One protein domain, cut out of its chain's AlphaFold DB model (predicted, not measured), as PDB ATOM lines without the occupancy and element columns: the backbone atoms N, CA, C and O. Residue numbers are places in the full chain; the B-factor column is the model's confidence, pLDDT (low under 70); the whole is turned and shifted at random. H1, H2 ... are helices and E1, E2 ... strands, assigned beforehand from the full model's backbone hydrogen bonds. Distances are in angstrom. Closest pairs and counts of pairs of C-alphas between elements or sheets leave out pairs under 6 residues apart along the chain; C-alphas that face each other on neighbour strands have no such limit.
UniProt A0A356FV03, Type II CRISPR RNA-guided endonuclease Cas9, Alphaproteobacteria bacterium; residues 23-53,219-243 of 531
ATOM      1  N   CYS A  23     -14.279 -49.833  17.834       44.59
ATOM      2  CA  CYS A  23     -14.663 -49.001  18.987       44.59
ATOM      3  C   CYS A  23     -13.671 -47.839  19.201       44.59
ATOM      4  O   CYS A  23     -12.471 -48.076  19.365       44.59
ATOM      5  N   ARG A  24     -14.140 -46.581  19.263       46.88
ATOM      6  CA  ARG A  24     -13.285 -45.421  19.609       46.88
ATOM      7  C   ARG A  24     -13.075 -45.354  21.129       46.88
ATOM      8  O   ARG A  24     -14.047 -45.370  21.877       46.88
ATOM      9  N   GLN A  25     -11.827 -45.240  21.601       39.62
ATOM     10  CA  GLN A  25     -11.517 -45.010  23.023       39.62
ATOM     11  C   GLN A  25     -11.359 -43.503  23.328       39.62
ATOM     12  O   GLN A  25     -10.415 -42.893  22.829       39.62
ATOM     13  N   PRO A  26     -12.235 -42.877  24.136       40.56
ATOM     14  CA  PRO A  26     -12.046 -41.543  24.688       40.56
ATOM     15  C   PRO A  26     -11.319 -41.581  26.040       40.56
ATOM     16  O   PRO A  26     -11.224 -42.609  26.708       40.56
ATOM     17  N   SER A  27     -10.833 -40.414  26.462       35.28
ATOM     18  CA  SER A  27      -9.947 -40.199  27.613       35.28
ATOM     19  C   SER A  27     -10.548 -40.487  28.999       35.28
ATOM     20  O   SER A  27      -9.790 -40.630  29.953       35.28
ATOM     21  N   ASN A  28     -11.874 -40.624  29.123       42.00
ATOM     22  CA  ASN A  28     -12.582 -40.873  30.386       42.00
ATOM     23  C   ASN A  28     -13.524 -42.086  30.250       42.00
ATOM     24  O   ASN A  28     -14.740 -41.932  30.133       42.00
ATOM     25  N   GLY A  29     -12.969 -43.300  30.208       46.44
ATOM     26  CA  GLY A  29     -13.746 -44.524  29.992       46.44
ATOM     27  C   GLY A  29     -14.567 -44.946  31.216       46.44
ATOM     28  O   GLY A  29     -14.016 -45.205  32.284       46.44
ATOM     29  N   SER A  30     -15.890 -45.056  31.062       57.03
ATOM     30  CA  SER A  30     -16.759 -45.700  32.059       57.03
ATOM     31  C   SER A  30     -16.648 -47.230  31.969       57.03
ATOM     32  O   SER A  30     -16.387 -47.776  30.898       57.03
ATOM     33  N   ILE A  31     -16.905 -47.952  33.069       58.22
ATOM     34  CA  ILE A  31     -16.878 -49.434  33.096       58.22
ATOM     35  C   ILE A  31     -17.797 -50.033  32.016       58.22
ATOM     36  O   ILE A  31     -17.452 -51.035  31.392       58.22
ATOM     37  N   SER A  32     -18.946 -49.397  31.755       59.56
ATOM     38  CA  SER A  32     -19.885 -49.830  30.714       59.56
ATOM     39  C   SER A  32     -19.246 -49.826  29.324       59.56
ATOM     40  O   SER A  32     -19.510 -50.718  28.526       59.56
ATOM     41  N   GLN A  33     -18.378 -48.857  29.034       62.75
ATOM     42  CA  GLN A  33     -17.714 -48.758  27.741       62.75
ATOM     43  C   GLN A  33     -16.682 -49.866  27.544       62.75
ATOM     44  O   GLN A  33     -16.649 -50.502  26.492       62.75
ATOM     45  N   SER A  34     -15.838 -50.107  28.550       68.56
ATOM     46  CA  SER A  34     -14.802 -51.139  28.459       68.56
ATOM     47  C   SER A  34     -15.406 -52.515  28.192       68.56
ATOM     48  O   SER A  34     -14.824 -53.301  27.450       68.56
ATOM     49  N   VAL A  35     -16.593 -52.779  28.743       75.94
ATOM     50  CA  VAL A  35     -17.348 -54.011  28.493       75.94
ATOM     51  C   VAL A  35     -17.854 -54.058  27.056       75.94
ATOM     52  O   VAL A  35     -17.599 -55.040  26.370       75.94
ATOM     53  N   GLN A  36     -18.529 -53.009  26.579       74.31
ATOM     54  CA  GLN A  36     -19.095 -53.004  25.227       74.31
ATOM     55  C   GLN A  36     -18.016 -53.107  24.147       74.31
ATOM     56  O   GLN A  36     -18.129 -53.940  23.255       74.31
ATOM     57  N   CYS A  37     -16.919 -52.350  24.264       73.81
ATOM     58  CA  CYS A  37     -15.802 -52.495  23.332       73.81
ATOM     59  C   CYS A  37     -15.177 -53.900  23.409       73.81
ATOM     60  O   CYS A  37     -14.753 -54.432  22.389       73.81
ATOM     61  N   ALA A  38     -15.097 -54.516  24.597       81.38
ATOM     62  CA  ALA A  38     -14.581 -55.879  24.727       81.38
ATOM     63  C   ALA A  38     -15.514 -56.915  24.076       81.38
ATOM     64  O   ALA A  38     -15.024 -57.840  23.434       81.38
ATOM     65  N   LEU A  39     -16.835 -56.742  24.199       84.12
ATOM     66  CA  LEU A  39     -17.827 -57.571  23.510       84.12
ATOM     67  C   LEU A  39     -17.734 -57.399  21.991       84.12
ATOM     68  O   LEU A  39     -17.659 -58.399  21.286       84.12
ATOM     69  N   ALA A  40     -17.662 -56.159  21.499       81.06
ATOM     70  CA  ALA A  40     -17.555 -55.868  20.070       81.06
ATOM     71  C   ALA A  40     -16.281 -56.459  19.443       81.06
ATOM     72  O   ALA A  40     -16.324 -57.001  18.344       81.06
ATOM     73  N   ARG A  41     -15.152 -56.422  20.161       82.00
ATOM     74  CA  ARG A  41     -13.891 -57.043  19.714       82.00
ATOM     75  C   ARG A  41     -13.948 -58.570  19.679       82.00
ATOM     76  O   ARG A  41     -13.275 -59.178  18.859       82.00
ATOM     77  N   GLU A  42     -14.694 -59.188  20.592       84.81
ATOM     78  CA  GLU A  42     -14.785 -60.651  20.704       84.81
ATOM     79  C   GLU A  42     -15.817 -61.243  19.735       84.81
ATOM     80  O   GLU A  42     -15.565 -62.288  19.138       84.81
ATOM     81  N   TYR A  43     -16.981 -60.604  19.597       85.50
ATOM     82  CA  TYR A  43     -18.137 -61.159  18.883       85.50
ATOM     83  C   TYR A  43     -18.560 -60.357  17.651       85.50
ATOM     84  O   TYR A  43     -19.469 -60.780  16.941       85.50
ATOM     85  N   GLY A  44     -17.919 -59.219  17.389       83.25
ATOM     86  CA  GLY A  44     -18.345 -58.279  16.360       83.25
ATOM     87  C   GLY A  44     -19.445 -57.327  16.831       83.25
ATOM     88  O   GLY A  44     -19.865 -57.322  17.990       83.25
ATOM     89  N   THR A  45     -19.893 -56.478  15.908       83.50
ATOM     90  CA  THR A  45     -20.929 -55.469  16.149       83.50
ATOM     91  C   THR A  45     -22.264 -56.120  16.543       83.50
ATOM     92  O   THR A  45     -22.740 -56.991  15.815       83.50
ATOM     93  N   PRO A  46     -22.909 -55.690  17.644       87.75
ATOM     94  CA  PRO A  46     -24.229 -56.187  18.021       87.75
ATOM     95  C   PRO A  46     -25.334 -55.634  17.108       87.75
ATOM     96  O   PRO A  46     -25.259 -54.497  16.650       87.75
ATOM     97  N   ASP A  47     -26.414 -56.395  16.921       88.62
ATOM     98  CA  ASP A  47     -27.589 -55.918  16.175       88.62
ATOM     99  C   ASP A  47     -28.406 -54.872  16.944       88.62
ATOM    100  O   ASP A  47     -29.026 -53.991  16.345       88.62
ATOM    101  N   GLN A  48     -28.423 -54.982  18.272       88.81
ATOM    102  CA  GLN A  48     -29.189 -54.132  19.176       88.81
ATOM    103  C   GLN A  48     -28.569 -54.164  20.578       88.81
ATOM    104  O   GLN A  48     -28.014 -55.178  21.005       88.81
ATOM    105  N   ILE A  49     -28.711 -53.071  21.325       88.25
ATOM    106  CA  ILE A  49     -28.303 -52.960  22.724       88.25
ATOM    107  C   ILE A  49     -29.512 -52.566  23.561       88.25
ATOM    108  O   ILE A  49     -30.113 -51.516  23.342       88.25
ATOM    109  N   ASN A  50     -29.836 -53.390  24.555       88.12
ATOM    110  CA  ASN A  50     -30.867 -53.082  25.540       88.12
ATOM    111  C   ASN A  50     -30.219 -52.640  26.851       88.12
ATOM    112  O   ASN A  50     -29.387 -53.355  27.408       88.12
ATOM    113  N   VAL A  51     -30.626 -51.480  27.362       85.88
ATOM    114  CA  VAL A  51     -30.127 -50.927  28.626       85.88
ATOM    115  C   VAL A  51     -31.289 -50.757  29.590       85.88
ATOM    116  O   VAL A  51     -32.249 -50.044  29.302       85.88
ATOM    117  N   GLU A  52     -31.218 -51.396  30.753       82.62
ATOM    118  CA  GLU A  52     -32.176 -51.126  31.820       82.62
ATOM    119  C   GLU A  52     -31.860 -49.792  32.489       82.62
ATOM    120  O   GLU A  52     -30.733 -49.527  32.905       82.62
ATOM    121  N   LEU A  53     -32.878 -48.945  32.585       71.81
ATOM    122  CA  LEU A  53     -32.782 -47.610  33.145       71.81
ATOM    123  C   LEU A  53     -33.889 -47.400  34.178       71.81
ATOM    124  O   LEU A  53     -34.992 -47.949  34.072       71.81
ATOM    125  N   MET A 219     -28.015 -38.912  33.190       61.19
ATOM    126  CA  MET A 219     -27.045 -39.974  32.922       61.19
ATOM    127  C   MET A 219     -27.569 -40.998  31.930       61.19
ATOM    128  O   MET A 219     -26.842 -41.408  31.040       61.19
ATOM    129  N   ALA A 220     -28.833 -41.383  32.021       67.12
ATOM    130  CA  ALA A 220     -29.394 -42.373  31.124       67.12
ATOM    131  C   ALA A 220     -29.532 -41.861  29.686       67.12
ATOM    132  O   ALA A 220     -29.140 -42.562  28.762       67.12
ATOM    133  N   ARG A 221     -30.008 -40.622  29.472       67.62
ATOM    134  CA  ARG A 221     -30.010 -40.016  28.124       67.62
ATOM    135  C   ARG A 221     -28.598 -39.899  27.559       67.62
ATOM    136  O   ARG A 221     -28.393 -40.171  26.381       67.62
ATOM    137  N   TYR A 222     -27.646 -39.518  28.408       75.31
ATOM    138  CA  TYR A 222     -26.242 -39.457  28.040       75.31
ATOM    139  C   TYR A 222     -25.699 -40.841  27.663       75.31
ATOM    140  O   TYR A 222     -25.138 -40.968  26.589       75.31
ATOM    141  N   ILE A 223     -25.930 -41.879  28.473       75.88
ATOM    142  CA  ILE A 223     -25.499 -43.263  28.212       75.88
ATOM    143  C   ILE A 223     -26.100 -43.783  26.907       75.88
ATOM    144  O   ILE A 223     -25.375 -44.353  26.102       75.88
ATOM    145  N   MET A 224     -27.397 -43.572  26.678       78.69
ATOM    146  CA  MET A 224     -28.071 -44.023  25.458       78.69
ATOM    147  C   MET A 224     -27.452 -43.386  24.215       78.69
ATOM    148  O   MET A 224     -27.047 -44.101  23.306       78.69
ATOM    149  N   LYS A 225     -27.309 -42.053  24.216       79.50
ATOM    150  CA  LYS A 225     -26.661 -41.326  23.119       79.50
ATOM    151  C   LYS A 225     -25.198 -41.738  22.954       79.50
ATOM    152  O   LYS A 225     -24.723 -41.930  21.850       79.50
ATOM    153  N   TYR A 226     -24.491 -41.900  24.061       79.44
ATOM    154  CA  TYR A 226     -23.087 -42.273  24.060       79.44
ATOM    155  C   TYR A 226     -22.857 -43.672  23.479       79.44
ATOM    156  O   TYR A 226     -21.900 -43.871  22.740       79.44
ATOM    157  N   LEU A 227     -23.713 -44.643  23.808       78.69
ATOM    158  CA  LEU A 227     -23.647 -45.992  23.244       78.69
ATOM    159  C   LEU A 227     -23.937 -45.988  21.742       78.69
ATOM    160  O   LEU A 227     -23.253 -46.695  21.009       78.69
ATOM    161  N   ASP A 228     -24.897 -45.169  21.312       79.12
ATOM    162  CA  ASP A 228     -25.219 -44.954  19.900       79.12
ATOM    163  C   ASP A 228     -24.027 -44.339  19.141       79.12
ATOM    164  O   ASP A 228     -23.653 -44.817  18.077       79.12
ATOM    165  N   ASP A 229     -23.344 -43.358  19.746       78.31
ATOM    166  CA  ASP A 229     -22.175 -42.686  19.160       78.31
ATOM    167  C   ASP A 229     -20.894 -43.558  19.163       78.31
ATOM    168  O   ASP A 229     -19.995 -43.358  18.341       78.31
ATOM    169  N   CYS A 230     -20.745 -44.483  20.122       73.44
ATOM    170  CA  CYS A 230     -19.498 -45.240  20.326       73.44
ATOM    171  C   CYS A 230     -19.420 -46.559  19.560       73.44
ATOM    172  O   CYS A 230     -18.311 -47.069  19.368       73.44
ATOM    173  N   ILE A 231     -20.561 -47.138  19.194       75.88
ATOM    174  CA  ILE A 231     -20.629 -48.462  18.581       75.88
ATOM    175  C   ILE A 231     -20.985 -48.294  17.116       75.88
ATOM    176  O   ILE A 231     -22.030 -47.759  16.766       75.88
ATOM    177  N   ASP A 232     -20.093 -48.764  16.250       78.50
ATOM    178  CA  ASP A 232     -20.341 -48.750  14.819       78.50
ATOM    179  C   ASP A 232     -21.294 -49.891  14.438       78.50
ATOM    180  O   ASP A 232     -20.888 -51.046  14.274       78.50
ATOM    181  N   PHE A 233     -22.576 -49.548  14.300       82.19
ATOM    182  CA  PHE A 233     -23.633 -50.455  13.855       82.19
ATOM    183  C   PHE A 233     -23.616 -50.738  12.342       82.19
ATOM    184  O   PHE A 233     -24.417 -51.551  11.887       82.19
ATOM    185  N   SER A 234     -22.720 -50.124  11.554       79.56
ATOM    186  CA  SER A 234     -22.713 -50.241  10.082       79.56
ATOM    187  C   SER A 234     -22.549 -51.673   9.566       79.56
ATOM    188  O   SER A 234     -22.988 -51.986   8.462       79.56
ATOM    189  N   GLN A 235     -21.939 -52.551  10.366       80.62
ATOM    190  CA  GLN A 235     -21.740 -53.960  10.026       80.62
ATOM    191  C   GLN A 235     -22.957 -54.847  10.346       80.62
ATOM    192  O   GLN A 235     -22.997 -55.999   9.911       80.62
ATOM    193  N   SER A 236     -23.951 -54.348  11.091       81.38
ATOM    194  CA  SER A 236     -25.174 -55.108  11.373       81.38
ATOM    195  C   SER A 236     -26.126 -55.077  10.178       81.38
ATOM    196  O   SER A 236     -26.454 -54.022   9.637       81.38
ATOM    197  N   LYS A 237     -26.630 -56.257   9.806       82.19
ATOM    198  CA  LYS A 237     -27.629 -56.431   8.739       82.19
ATOM    199  C   LYS A 237     -29.074 -56.442   9.244       82.19
ATOM    200  O   LYS A 237     -29.985 -56.518   8.427       82.19
ATOM    201  N   ALA A 238     -29.298 -56.422  10.560       82.69
ATOM    202  CA  ALA A 238     -30.648 -56.494  11.111       82.69
ATOM    203  C   ALA A 238     -31.446 -55.221  10.785       82.69
ATOM    204  O   ALA A 238     -30.894 -54.127  10.822       82.69
ATOM    205  N   ASP A 239     -32.740 -55.337  10.494       80.12
ATOM    206  CA  ASP A 239     -33.610 -54.179  10.248       80.12
ATOM    207  C   ASP A 239     -34.161 -53.628  11.574       80.12
ATOM    208  O   ASP A 239     -35.292 -53.895  11.982       80.12
ATOM    209  N   VAL A 240     -33.303 -52.922  12.314       78.62
ATOM    210  CA  VAL A 240     -33.646 -52.311  13.605       78.62
ATOM    211  C   VAL A 240     -33.392 -50.812  13.522       78.62
ATOM    212  O   VAL A 240     -32.246 -50.369  13.472       78.62
ATOM    213  N   LYS A 241     -34.473 -50.023  13.523       72.38
ATOM    214  CA  LYS A 241     -34.400 -48.556  13.448       72.38
ATOM    215  C   LYS A 241     -33.706 -47.944  14.670       72.38
ATOM    216  O   LYS A 241     -32.761 -47.182  14.514       72.38
ATOM    217  N   ASP A 242     -34.155 -48.312  15.870       77.69
ATOM    218  CA  ASP A 242     -33.589 -47.834  17.136       77.69
ATOM    219  C   ASP A 242     -32.668 -48.912  17.724       77.69
ATOM    220  O   ASP A 242     -33.134 -49.857  18.368       77.69
ATOM    221  N   ARG A 243     -31.359 -48.802  17.465       84.00
ATOM    222  CA  ARG A 243     -30.350 -49.816  17.827       84.00
ATOM    223  C   ARG A 243     -30.037 -49.862  19.316       84.00
ATOM    224  O   ARG A 243     -29.744 -50.931  19.842       84.00
TER     225      ARG A 243
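What this domain is: This is residues 23 to 53 and 219 to 243 of the 531 residues of the protein "Type II CRISPR RNA-guided endonuclease Cas9" of Alphaproteobacteria bacterium (UniProt A0A356FV03). Two helices, H1 and H2, run the same way with a gap between them, and the strand E1 folds back to make the third corner of a triangle with few contacts. Past H2, residues 231 to 243 form a long loop with no named element. The printed part has 56 residues, in the order H1, E1, H2, mostly helix by class, and is compact: radius of gyration of the C-alphas 11.2 A, spans 31 by 24 by 16 A.

Where its parts are: H1, residues 31 to 43, is 18.5 A long and begins at C-alpha 31 (-16.878, -49.434, 33.096). E1 is residues 49 to 53, 12.5 A. H2, residues 219 to 230, 15.6 A, ends at C-alpha 230 (-19.498, -45.240, 20.326).

How they stand to each other: H1 and H2 are close but not clearly touching, the closest C-alphas, of Gln 33 and Leu 227, 7.9 A apart; their tilt is shallow, 31 degrees. H1 and E1 are apart, joined by a tight link. E1 pairs with no named strand; its closest C-alpha to H2 is that of Leu 53, 6.6 A from Ala 220's. In H1 and H2 every O i to N i+4 pair is within hydrogen-bond range.

The domain as a whole: The C-alphas of Ser 27 and Asp 239 are farthest apart, 32.5 A. Residues 54 to 218 are not printed; C-alphas 53 and 219 are 9.6 A apart across the cut. Residues 23 to 34 and 219 to 221 have pLDDT under 70.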